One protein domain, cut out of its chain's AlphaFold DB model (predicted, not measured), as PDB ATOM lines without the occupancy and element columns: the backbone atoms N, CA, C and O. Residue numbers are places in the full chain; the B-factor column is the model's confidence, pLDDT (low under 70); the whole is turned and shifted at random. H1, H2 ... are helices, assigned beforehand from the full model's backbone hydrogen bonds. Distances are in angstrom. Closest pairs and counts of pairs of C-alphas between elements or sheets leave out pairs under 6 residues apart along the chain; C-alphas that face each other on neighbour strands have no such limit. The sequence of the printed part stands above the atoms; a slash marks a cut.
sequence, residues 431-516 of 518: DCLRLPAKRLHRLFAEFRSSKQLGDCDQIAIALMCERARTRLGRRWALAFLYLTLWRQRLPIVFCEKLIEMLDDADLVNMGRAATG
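What this domain is: This is residues 431 to 516 of the 518 residues of an uncharacterized protein of Trichogramma brassicae (UniProt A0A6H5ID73). One long helix, H2, runs along most of a rod; H3 and H4 pack on its later part, and H1 folds back near its beginning. The printed part has 86 residues with four named helices, H1 to H4 in chain order, and no named strand: all helix. It is only just loose, close to extended, with a radius of gyration of the C-alphas of 17.8 A and spans of 55 by 24 by 20 A.

How they stand to each other: H2, residues 455 to 487, touches H4, residues 504 to 515, with residues 470 to 484 alone; their closest C-alphas, Ala 477 and Leu 507, are 6.2 A apart. H2 and H3, residues 492 to 501, form a hairpin, touching with H2's residues 478 to 486 alone; the closest C-alphas, Leu 485 and Ile 492, are 7.1 A apart. H1, residues 437 to 448, is close to H2 but not clearly touching, C-alphas 444 and 458 being closest at 6.9 A. Every O i to N i+4 pair is within hydrogen-bond range in H1, H2 and H4; H3 has 3 of 6.

Where its parts are: H2 is 47.8 A long, from C-alpha 455 at (-6.545, 23.104, -21.778) to C-alpha 487 at (18.450, 55.316, 3.139).

The domain as a whole: The printed part has no cut and no long link; 32 residues, among them 489 to 500, are under 70.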
ATOM      1  N   ASP A 431      -5.924  36.307 -23.433       70.81
ATOM      2  CA  ASP A 431      -5.895  37.772 -23.598       70.81
ATOM      3  C   ASP A 431      -6.144  38.540 -22.290       70.81
ATOM      4  O   ASP A 431      -5.834  39.728 -22.174       70.81
ATOM      5  N   CYS A 432      -6.686  37.870 -21.271       71.75
ATOM      6  CA  CYS A 432      -6.854  38.446 -19.940       71.75
ATOM      7  C   CYS A 432      -5.569  38.436 -19.087       71.75
ATOM      8  O   CYS A 432      -5.544  39.059 -18.020       71.75
ATOM      9  N   LEU A 433      -4.508  37.760 -19.540       72.19
ATOM     10  CA  LEU A 433      -3.213  37.700 -18.865       72.19
ATOM     11  C   LEU A 433      -2.293  38.816 -19.374       72.19
ATOM     12  O   LEU A 433      -2.322  39.187 -20.544       72.19
ATOM     13  N   ARG A 434      -1.440  39.360 -18.497       76.25
ATOM     14  CA  ARG A 434      -0.396  40.317 -18.916       76.25
ATOM     15  C   ARG A 434       0.846  39.607 -19.440       76.25
ATOM     16  O   ARG A 434       1.760  40.262 -19.952       76.25
ATOM     17  N   LEU A 435       0.959  38.301 -19.233       76.88
ATOM     18  CA  LEU A 435       1.930  37.468 -19.923       76.88
ATOM     19  C   LEU A 435       1.601  37.418 -21.425       76.88
ATOM     20  O   LEU A 435       0.432  37.425 -21.800       76.88
ATOM     21  N   PRO A 436       2.616  37.374 -22.304       80.75
ATOM     22  CA  PRO A 436       2.403  37.342 -23.746       80.75
ATOM     23  C   PRO A 436       1.689  36.046 -24.158       80.75
ATOM     24  O   PRO A 436       2.330  35.011 -24.353       80.75
ATOM     25  N   ALA A 437       0.365  36.128 -24.327       73.62
ATOM     26  CA  ALA A 437      -0.535  35.023 -24.662       73.62
ATOM     27  C   ALA A 437      -0.019  34.159 -25.825       73.62
ATOM     28  O   ALA A 437       0.049  32.938 -25.718       73.62
ATOM     29  N   LYS A 438       0.463  34.801 -26.899       76.31
ATOM     30  CA  LYS A 438       1.019  34.118 -28.079       76.31
ATOM     31  C   LYS A 438       2.252  33.262 -27.766       76.31
ATOM     32  O   LYS A 438       2.429  32.212 -28.373       76.31
ATOM     33  N   ARG A 439       3.110  33.693 -26.834       81.75
ATOM     34  CA  ARG A 439       4.296  32.918 -26.427       81.75
ATOM     35  C   ARG A 439       3.915  31.759 -25.516       81.75
ATOM     36  O   ARG A 439       4.430  30.669 -25.709       81.75
ATOM     37  N   LEU A 440       2.994  31.979 -24.575       80.69
ATOM     38  CA  LEU A 440       2.470  30.904 -23.726       80.69
ATOM     39  C   LEU A 440       1.799  29.816 -24.562       80.69
ATOM     40  O   LEU A 440       2.066  28.639 -24.353       80.69
ATOM     41  N   HIS A 441       0.998  30.207 -25.554       79.81
ATOM     42  CA  HIS A 441       0.347  29.249 -26.433       79.81
ATOM     43  C   HIS A 441       1.354  28.418 -27.240       79.81
ATOM     44  O   HIS A 441       1.191  27.203 -27.312       79.81
ATOM     45  N   ARG A 442       2.414  29.038 -27.787       86.06
ATOM     46  CA  ARG A 442       3.497  28.314 -28.479       86.06
ATOM     47  C   ARG A 442       4.225  27.343 -27.555       86.06
ATOM     48  O   ARG A 442       4.376  26.188 -27.919       86.06
ATOM     49  N   LEU A 443       4.580  27.778 -26.344       83.88
ATOM     50  CA  LEU A 443       5.217  26.907 -25.352       83.88
ATOM     51  C   LEU A 443       4.325  25.709 -25.013       83.88
ATOM     52  O   LEU A 443       4.777  24.572 -25.039       83.88
ATOM     53  N   PHE A 444       3.034  25.928 -24.753       85.12
ATOM     54  CA  PHE A 444       2.117  24.818 -24.489       85.12
ATOM     55  C   PHE A 444       1.897  23.915 -25.712       85.12
ATOM     56  O   PHE A 444       1.715  22.710 -25.543       85.12
ATOM     57  N   ALA A 445       1.948  24.463 -26.930       82.94
ATOM     58  CA  ALA A 445       1.896  23.679 -28.163       82.94
ATOM     59  C   ALA A 445       3.150  22.803 -28.338       82.94
ATOM     60  O   ALA A 445       3.020  21.638 -28.705       82.94
ATOM     61  N   GLU A 446       4.334  23.311 -27.992       83.62
ATOM     62  CA  GLU A 446       5.575  22.527 -27.953       83.62
ATOM     63  C   GLU A 446       5.485  21.406 -26.904       83.62
ATOM     64  O   GLU A 446       5.810  20.257 -27.200       83.62
ATOM     65  N   PHE A 447       4.945  21.681 -25.710       74.56
ATOM     66  CA  PHE A 447       4.772  20.665 -24.661       74.56
ATOM     67  C   PHE A 447       3.739  19.582 -25.000       74.56
ATOM     68  O   PHE A 447       3.920  18.429 -24.591       74.56
ATOM     69  N   ARG A 448       2.700  19.911 -25.783       67.81
ATOM     70  CA  ARG A 448       1.701  18.938 -26.267       67.81
ATOM     71  C   ARG A 448       2.318  17.803 -27.083       67.81
ATOM     72  O   ARG A 448       1.729  16.727 -27.107       67.81
ATOM     73  N   SER A 449       3.488  18.015 -27.692       65.19
ATOM     74  CA  SER A 449       4.206  16.959 -28.418       65.19
ATOM     75  C   SER A 449       4.716  15.830 -27.510       65.19
ATOM     76  O   SER A 449       4.952  14.729 -27.997       65.19
ATOM     77  N   SER A 450       4.843  16.067 -26.194       62.72
ATOM     78  CA  SER A 450       5.431  15.099 -25.252       62.72
ATOM     79  C   SER A 450       4.430  14.484 -24.265       62.72
ATOM     80  O   SER A 450       4.571  13.314 -23.917       62.72
ATOM     81  N   LYS A 451       3.404  15.234 -23.826       64.56
ATOM     82  CA  LYS A 451       2.274  14.767 -22.999       64.56
ATOM     83  C   LYS A 451       1.063  15.668 -23.258       64.56
ATOM     84  O   LYS A 451       1.202  16.890 -23.284       64.56
ATOM     85  N   GLN A 452      -0.127  15.087 -23.429       72.12
ATOM     86  CA  GLN A 452      -1.372  15.839 -23.633       72.12
ATOM     87  C   GLN A 452      -1.749  16.616 -22.362       72.12
ATOM     88  O   GLN A 452      -2.510  16.141 -21.524       72.12
ATOM     89  N   LEU A 453      -1.203  17.822 -22.202       77.50
ATOM     90  CA  LEU A 453      -1.653  18.746 -21.169       77.50
ATOM     91  C   LEU A 453      -3.028  19.289 -21.569       77.50
ATOM     92  O   LEU A 453      -3.152  19.936 -22.617       77.50
ATOM     93  N   GLY A 454      -4.045  19.034 -20.745       85.31
ATOM     94  CA  GLY A 454      -5.398  19.522 -20.992       85.31
ATOM     95  C   GLY A 454      -5.465  21.049 -20.949       85.31
ATOM     96  O   GLY A 454      -4.708  21.703 -20.232       85.31
ATOM     97  N   ASP A 455      -6.404  21.641 -21.686       79.81
ATOM     98  CA  ASP A 455      -6.545  23.104 -21.778       79.81
ATOM     99  C   ASP A 455      -6.762  23.767 -20.410       79.81
ATOM    100  O   ASP A 455      -6.290  24.876 -20.158       79.81
ATOM    101  N   CYS A 456      -7.432  23.065 -19.492       77.88
ATOM    102  CA  CYS A 456      -7.625  23.526 -18.118       77.88
ATOM    103  C   CYS A 456      -6.297  23.655 -17.357       77.88
ATOM    104  O   CYS A 456      -6.117  24.625 -16.618       77.88
ATOM    105  N   ASP A 457      -5.361  22.729 -17.568       83.69
ATOM    106  CA  ASP A 457      -4.056  22.730 -16.905       83.69
ATOM    107  C   ASP A 457      -3.169  23.843 -17.462       83.69
ATOM    108  O   ASP A 457      -2.503  24.546 -16.706       83.69
ATOM    109  N   GLN A 458      -3.228  24.082 -18.776       82.81
ATOM    110  CA  GLN A 458      -2.505  25.182 -19.423       82.81
ATOM    111  C   GLN A 458      -2.967  26.548 -18.896       82.81
ATOM    112  O   GLN A 458      -2.147  27.394 -18.523       82.81
ATOM    113  N   ILE A 459      -4.285  26.751 -18.784       80.94
ATOM    114  CA  ILE A 459      -4.864  27.971 -18.205       80.94
ATOM    115  C   ILE A 459      -4.467  28.106 -16.727       80.94
ATOM    116  O   ILE A 459      -4.088  29.196 -16.290       80.94
ATOM    117  N   ALA A 460      -4.511  27.015 -15.954       78.31
ATOM    118  CA  ALA A 460      -4.117  27.022 -14.547       78.31
ATOM    119  C   ALA A 460      -2.637  27.393 -14.366       78.31
ATOM    120  O   ALA A 460      -2.322  28.266 -13.554       78.31
ATOM    121  N   ILE A 461      -1.735  26.806 -15.159       83.06
ATOM    122  CA  ILE A 461      -0.302  27.131 -15.152       83.06
ATOM    123  C   ILE A 461      -0.088  28.598 -15.526       83.06
ATOM    124  O   ILE A 461       0.625  29.310 -14.819       83.06
ATOM    125  N   ALA A 462      -0.744  29.086 -16.579       81.38
ATOM    126  CA  ALA A 462      -0.622  30.477 -17.004       81.38
ATOM    127  C   ALA A 462      -1.081  31.463 -15.909       81.38
ATOM    128  O   ALA A 462      -0.392  32.448 -15.627       81.38
ATOM    129  N   LEU A 463      -2.190  31.162 -15.223       76.19
ATOM    130  CA  LEU A 463      -2.681  31.942 -14.081       76.19
ATOM    131  C   LEU A 463      -1.731  31.883 -12.877       76.19
ATOM    132  O   LEU A 463      -1.524  32.900 -12.206       76.19
ATOM    133  N   MET A 464      -1.135  30.721 -12.593       76.00
ATOM    134  CA  MET A 464      -0.134  30.586 -11.532       76.00
ATOM    135  C   MET A 464       1.125  31.399 -11.839       76.00
ATOM    136  O   MET A 464       1.599  32.122 -10.962       76.00
ATOM    137  N   CYS A 465       1.617  31.361 -13.078       78.75
ATOM    138  CA  CYS A 465       2.753  32.163 -13.529       78.75
ATOM    139  C   CYS A 465       2.467  33.669 -13.427       78.75
ATOM    140  O   CYS A 465       3.307  34.423 -12.936       78.75
ATOM    141  N   GLU A 466       1.270  34.122 -13.810       78.69
ATOM    142  CA  GLU A 466       0.857  35.525 -13.666       78.69
ATOM    143  C   GLU A 466       0.791  35.944 -12.184       78.69
ATOM    144  O   GLU A 466       1.278  37.012 -11.794       78.69
ATOM    145  N   ARG A 467       0.256  35.076 -11.317       75.19
ATOM    146  CA  ARG A 467       0.205  35.305  -9.865       75.19
ATOM    147  C   ARG A 467       1.598  35.319  -9.229       75.19
ATOM    148  O   ARG A 467       1.849  36.112  -8.322       75.19
ATOM    149  N   ALA A 468       2.504  34.459  -9.686       71.44
ATOM    150  CA  ALA A 468       3.891  34.436  -9.237       71.44
ATOM    151  C   ALA A 468       4.627  35.703  -9.686       71.44
ATOM    152  O   ALA A 468       5.244  36.367  -8.857       71.44
ATOM    153  N   ARG A 469       4.483  36.101 -10.957       79.75
ATOM    154  CA  ARG A 469       5.050  37.338 -11.512       79.75
ATOM    155  C   ARG A 469       4.587  38.570 -10.742       79.75
ATOM    156  O   ARG A 469       5.414  39.398 -10.381       79.75
ATOM    157  N   THR A 470       3.289  38.698 -10.477       75.38
ATOM    158  CA  THR A 470       2.747  39.838  -9.718       75.38
ATOM    159  C   THR A 470       3.247  39.841  -8.276       75.38
ATOM    160  O   THR A 470       3.688  40.875  -7.786       75.38
ATOM    161  N   ARG A 471       3.280  38.687  -7.598       74.12
ATOM    162  CA  ARG A 471       3.825  38.584  -6.232       74.12
ATOM    163  C   ARG A 471       5.321  38.883  -6.155       74.12
ATOM    164  O   ARG A 471       5.738  39.601  -5.251       74.12
ATOM    165  N   LEU A 472       6.117  38.344  -7.076       72.75
ATOM    166  CA  LEU A 472       7.557  38.589  -7.143       72.75
ATOM    167  C   LEU A 472       7.841  40.037  -7.530       72.75
ATOM    168  O   LEU A 472       8.621  40.687  -6.851       72.75
ATOM    169  N   GLY A 473       7.154  40.569  -8.543       73.12
ATOM    170  CA  GLY A 473       7.268  41.968  -8.953       73.12
ATOM    171  C   GLY A 473       6.919  42.930  -7.821       73.12
ATOM    172  O   GLY A 473       7.670  43.873  -7.580       73.12
ATOM    173  N   ARG A 474       5.854  42.638  -7.057       71.19
ATOM    174  CA  ARG A 474       5.552  43.350  -5.807       71.19
ATOM    175  C   ARG A 474       6.728  43.248  -4.848       71.19
ATOM    176  O   ARG A 474       7.320  44.268  -4.545       71.19
ATOM    177  N   ARG A 475       7.134  42.046  -4.430       72.31
ATOM    178  CA  ARG A 475       8.249  41.859  -3.479       72.31
ATOM    179  C   ARG A 475       9.537  42.575  -3.900       72.31
ATOM    180  O   ARG A 475      10.193  43.157  -3.048       72.31
ATOM    181  N   TRP A 476       9.869  42.580  -5.188       71.94
ATOM    182  CA  TRP A 476      11.027  43.295  -5.728       71.94
ATOM    183  C   TRP A 476      10.873  44.814  -5.656       71.94
ATOM    184  O   TRP A 476      11.769  45.489  -5.154       71.94
ATOM    185  N   ALA A 477       9.733  45.355  -6.096       68.81
ATOM    186  CA  ALA A 477       9.445  46.785  -5.974       68.81
ATOM    187  C   ALA A 477       9.474  47.236  -4.506       68.81
ATOM    188  O   ALA A 477       9.959  48.321  -4.195       68.81
ATOM    189  N   LEU A 478       9.020  46.372  -3.596       67.75
ATOM    190  CA  LEU A 478       9.074  46.608  -2.161       67.75
ATOM    191  C   LEU A 478      10.478  46.566  -1.604       67.75
ATOM    192  O   LEU A 478      10.824  47.459  -0.850       67.75
ATOM    193  N   ALA A 479      11.289  45.579  -1.974       69.75
ATOM    194  CA  ALA A 479      12.682  45.530  -1.553       69.75
ATOM    195  C   ALA A 479      13.409  46.822  -1.948       69.75
ATOM    196  O   ALA A 479      14.117  47.404  -1.129       69.75
ATOM    197  N   PHE A 480      13.154  47.319  -3.163       70.06
ATOM    198  CA  PHE A 480      13.705  48.587  -3.631       70.06
ATOM    199  C   PHE A 480      13.177  49.778  -2.822       70.06
ATOM    200  O   PHE A 480      13.966  50.585  -2.338       70.06
ATOM    201  N   LEU A 481      11.861  49.848  -2.600       71.12
ATOM    202  CA  LEU A 481      11.237  50.889  -1.782       71.12
ATOM    203  C   LEU A 481      11.781  50.881  -0.346       71.12
ATOM    204  O   LEU A 481      12.122  51.933   0.176       71.12
ATOM    205  N   TYR A 482      11.922  49.711   0.281       69.25
ATOM    206  CA  TYR A 482      12.499  49.559   1.616       69.25
ATOM    207  C   TYR A 482      13.955  50.011   1.662       69.25
ATOM    208  O   TYR A 482      14.329  50.719   2.592       69.25
ATOM    209  N   LEU A 483      14.761  49.670   0.655       72.50
ATOM    210  CA  LEU A 483      16.132  50.170   0.513       72.50
ATOM    211  C   LEU A 483      16.168  51.703   0.438       72.50
ATOM    212  O   LEU A 483      16.991  52.333   1.107       72.50
ATOM    213  N   THR A 484      15.262  52.314  -0.327       73.25
ATOM    214  CA  THR A 484      15.163  53.776  -0.440       73.25
ATOM    215  C   THR A 484      14.695  54.420   0.864       73.25
ATOM    216  O   THR A 484      15.300  55.389   1.320       73.25
ATOM    217  N   LEU A 485      13.661  53.870   1.502       69.44
ATOM    218  CA  LEU A 485      13.127  54.365   2.772       69.44
ATOM    219  C   LEU A 485      14.147  54.229   3.904       69.44
ATOM    220  O   LEU A 485      14.285  55.145   4.711       69.44
ATOM    221  N   TRP A 486      14.905  53.130   3.928       67.75
ATOM    222  CA  TRP A 486      15.983  52.919   4.889       67.75
ATOM    223  C   TRP A 486      17.103  53.947   4.704       67.75
ATOM    224  O   TRP A 486      17.526  54.570   5.678       67.75
ATOM    225  N   ARG A 487      17.508  54.225   3.453       69.94
ATOM    226  CA  ARG A 487      18.450  55.316   3.139       69.94
ATOM    227  C   ARG A 487      17.934  56.687   3.579       69.94
ATOM    228  O   ARG A 487      18.723  57.508   4.035       69.94
ATOM    229  N   GLN A 488      16.629  56.925   3.475       74.75
ATOM    230  CA  GLN A 488      15.995  58.187   3.872       74.75
ATOM    231  C   GLN A 488      15.563  58.229   5.351       74.75
ATOM    232  O   GLN A 488      14.971  59.218   5.777       74.75
ATOM    233  N   ARG A 489      15.871  57.190   6.146       67.12
ATOM    234  CA  ARG A 489      15.463  57.042   7.559       67.12
ATOM    235  C   ARG A 489      13.954  57.218   7.794       67.12
ATOM    236  O   ARG A 489      13.536  57.681   8.854       67.12
ATOM    237  N   LEU A 490      13.129  56.844   6.819       57.19
ATOM    238  CA  LEU A 490      11.675  56.917   6.940       57.19
ATOM    239  C   LEU A 490      11.132  55.685   7.692       57.19
ATOM    240  O   LEU A 490      11.642  54.577   7.504       57.19
ATOM    241  N   PRO A 491      10.110  55.842   8.555       51.50
ATOM    242  CA  PRO A 491       9.609  54.759   9.396       51.50
ATOM    243  C   PRO A 491       8.980  53.624   8.571       51.50
ATOM    244  O   PRO A 491       7.918  53.765   7.969       51.50
ATOM    245  N   ILE A 492       9.639  52.464   8.615       56.84
ATOM    246  CA  ILE A 492       9.351  51.224   7.865       56.84
ATOM    247  C   ILE A 492       7.980  50.616   8.225       56.84
ATOM    248  O   ILE A 492       7.341  49.963   7.399       56.84
ATOM    249  N   VAL A 493       7.491  50.865   9.445       51.97
ATOM    250  CA  VAL A 493       6.291  50.225  10.020       51.97
ATOM    251  C   VAL A 493       4.995  50.632   9.302       51.97
ATOM    252  O   VAL A 493       4.029  49.873   9.280       51.97
ATOM    253  N   PHE A 494       4.967  51.798   8.648       50.66
ATOM    254  CA  PHE A 494       3.798  52.236   7.876       50.66
ATOM    255  C   PHE A 494       3.690  51.581   6.496       50.66
ATOM    256  O   PHE A 494       2.649  51.685   5.845       50.66
ATOM    257  N   CYS A 495       4.744  50.907   6.036       63.16
ATOM    258  CA  CYS A 495       4.843  50.515   4.644       63.16
ATOM    259  C   CYS A 495       4.071  49.235   4.348       63.16
ATOM    260  O   CYS A 495       3.336  49.239   3.375       63.16
ATOM    261  N   GLU A 496       4.133  48.183   5.170       59.56
ATOM    262  CA  GLU A 496       3.569  46.866   4.799       59.56
ATOM    263  C   GLU A 496       2.073  46.911   4.446       59.56
ATOM    264  O   GLU A 496       1.660  46.420   3.397       59.56
ATOM    265  N   LYS A 497       1.252  47.578   5.266       62.56
ATOM    266  CA  LYS A 497      -0.188  47.719   4.980       62.56
ATOM    267  C   LYS A 497      -0.480  48.657   3.815       62.56
ATOM    268  O   LYS A 497      -1.449  48.454   3.089       62.56
ATOM    269  N   LEU A 498       0.320  49.706   3.649       65.19
ATOM    270  CA  LEU A 498       0.136  50.685   2.577       65.19
ATOM    271  C   LEU A 498       0.500  50.055   1.229       65.19
ATOM    272  O   LEU A 498      -0.234  50.182   0.259       65.19
ATOM    273  N   ILE A 499       1.558  49.254   1.229       65.00
ATOM    274  CA  ILE A 499       2.016  48.383   0.154       65.00
ATOM    275  C   ILE A 499       0.942  47.383  -0.286       65.00
ATOM    276  O   ILE A 499       0.732  47.206  -1.483       65.00
ATOM    277  N   GLU A 500       0.249  46.734   0.652       69.00
ATOM    278  CA  GLU A 500      -0.833  45.800   0.312       69.00
ATOM    279  C   GLU A 500      -2.023  46.492  -0.369       69.00
ATOM    280  O   GLU A 500      -2.757  45.854  -1.129       69.00
ATOM    281  N   MET A 501      -2.210  47.789  -0.110       71.31
ATOM    282  CA  MET A 501      -3.267  48.603  -0.712       71.31
ATOM    283  C   MET A 501      -2.878  49.232  -2.055       71.31
ATOM    284  O   MET A 501      -3.770  49.709  -2.758       71.31
ATOM    285  N   LEU A 502      -1.591  49.254  -2.401       69.31
ATOM    286  CA  LEU A 502      -1.093  49.869  -3.626       69.31
ATOM    287  C   LEU A 502      -1.191  48.896  -4.804       69.31
ATOM    288  O   LEU A 502      -0.836  47.717  -4.708       69.31
ATOM    289  N   ASP A 503      -1.671  49.403  -5.938       76.19
ATOM    290  CA  ASP A 503      -1.701  48.628  -7.172       76.19
ATOM    291  C   ASP A 503      -0.277  48.510  -7.752       76.19
ATOM    292  O   ASP A 503       0.604  49.329  -7.491       76.19
ATOM    293  N   ASP A 504      -0.036  47.499  -8.597       68.62
ATOM    294  CA  ASP A 504       1.295  47.267  -9.194       68.62
ATOM    295  C   ASP A 504       1.814  48.491  -9.966       68.62
ATOM    296  O   ASP A 504       3.017  48.720 -10.042       68.62
ATOM    297  N   ALA A 505       0.903  49.279 -10.544       71.94
ATOM    298  CA  ALA A 505       1.245  50.511 -11.246       71.94
ATOM    299  C   ALA A 505       1.804  51.574 -10.289       71.94
ATOM    300  O   ALA A 505       2.782  52.238 -10.623       71.94
ATOM    301  N   ASP A 506       1.230  51.693  -9.093       71.69
ATOM    302  CA  ASP A 506       1.675  52.652  -8.084       71.69
ATOM    303  C   ASP A 506       3.042  52.246  -7.530       71.69
ATOM    304  O   ASP A 506       3.932  53.082  -7.405       71.69
ATOM    305  N   LEU A 507       3.249  50.946  -7.294       69.44
ATOM    306  CA  LEU A 507       4.544  50.406  -6.872       69.44
ATOM    307  C   LEU A 507       5.644  50.656  -7.912       69.44
ATOM    308  O   LEU A 507       6.744  51.072  -7.552       69.44
ATOM    309  N   VAL A 508       5.353  50.455  -9.202       68.81
ATOM    310  CA  VAL A 508       6.304  50.748 -10.289       68.81
ATOM    311  C   VAL A 508       6.586  52.247 -10.389       68.81
ATOM    312  O   VAL A 508       7.742  52.635 -10.540       68.81
ATOM    313  N   ASN A 509       5.561  53.095 -10.275       71.00
ATOM    314  CA  ASN A 509       5.728  54.548 -10.319       71.00
ATOM    315  C   ASN A 509       6.556  55.061  -9.138       71.00
ATOM    316  O   ASN A 509       7.440  55.887  -9.339       71.00
ATOM    317  N   MET A 510       6.327  54.538  -7.932       66.44
ATOM    318  CA  MET A 510       7.163  54.844  -6.770       66.44
ATOM    319  C   MET A 510       8.594  54.331  -6.944       66.44
ATOM    320  O   MET A 510       9.531  55.030  -6.570       66.44
ATOM    321  N   GLY A 511       8.779  53.154  -7.548       69.19
ATOM    322  CA  GLY A 511      10.103  52.639  -7.903       69.19
ATOM    323  C   GLY A 511      10.853  53.575  -8.855       69.19
ATOM    324  O   GLY A 511      11.997  53.921  -8.584       69.19
ATOM    325  N   ARG A 512      10.190  54.054  -9.916       71.75
ATOM    326  CA  ARG A 512      10.752  55.048 -10.853       71.75
ATOM    327  C   ARG A 512      11.054  56.385 -10.177       71.75
ATOM    328  O   ARG A 512      12.085  56.990 -10.461       71.75
ATOM    329  N   ALA A 513      10.194  56.814  -9.252       69.06
ATOM    330  CA  ALA A 513      10.422  58.013  -8.452       69.06
ATOM    331  C   ALA A 513      11.673  57.901  -7.590       69.06
ATOM    332  O   ALA A 513      12.495  58.811  -7.552       69.06
ATOM    333  N   ALA A 514      11.821  56.760  -6.923       64.19
ATOM    334  CA  ALA A 514      12.943  56.475  -6.051       64.19
ATOM    335  C   ALA A 514      14.275  56.365  -6.810       64.19
ATOM    336  O   ALA A 514      15.320  56.673  -6.239       64.19
ATOM    337  N   THR A 515      14.255  55.931  -8.075       67.12
ATOM    338  CA  THR A 515      15.450  55.824  -8.928       67.12
ATOM    339  C   THR A 515      15.759  57.088  -9.728       67.12
ATOM    340  O   THR A 515      16.814  57.146 -10.354       67.12
ATOM    341  N   GLY A 516      14.877  58.092  -9.724       75.00
ATOM    342  CA  GLY A 516      15.038  59.305 -10.530       75.00
ATOM    343  C   GLY A 516      14.867  59.081 -12.038       75.00
ATOM    344  O   GLY A 516      15.385  59.862 -12.827       75.00
TER     345      GLY A 516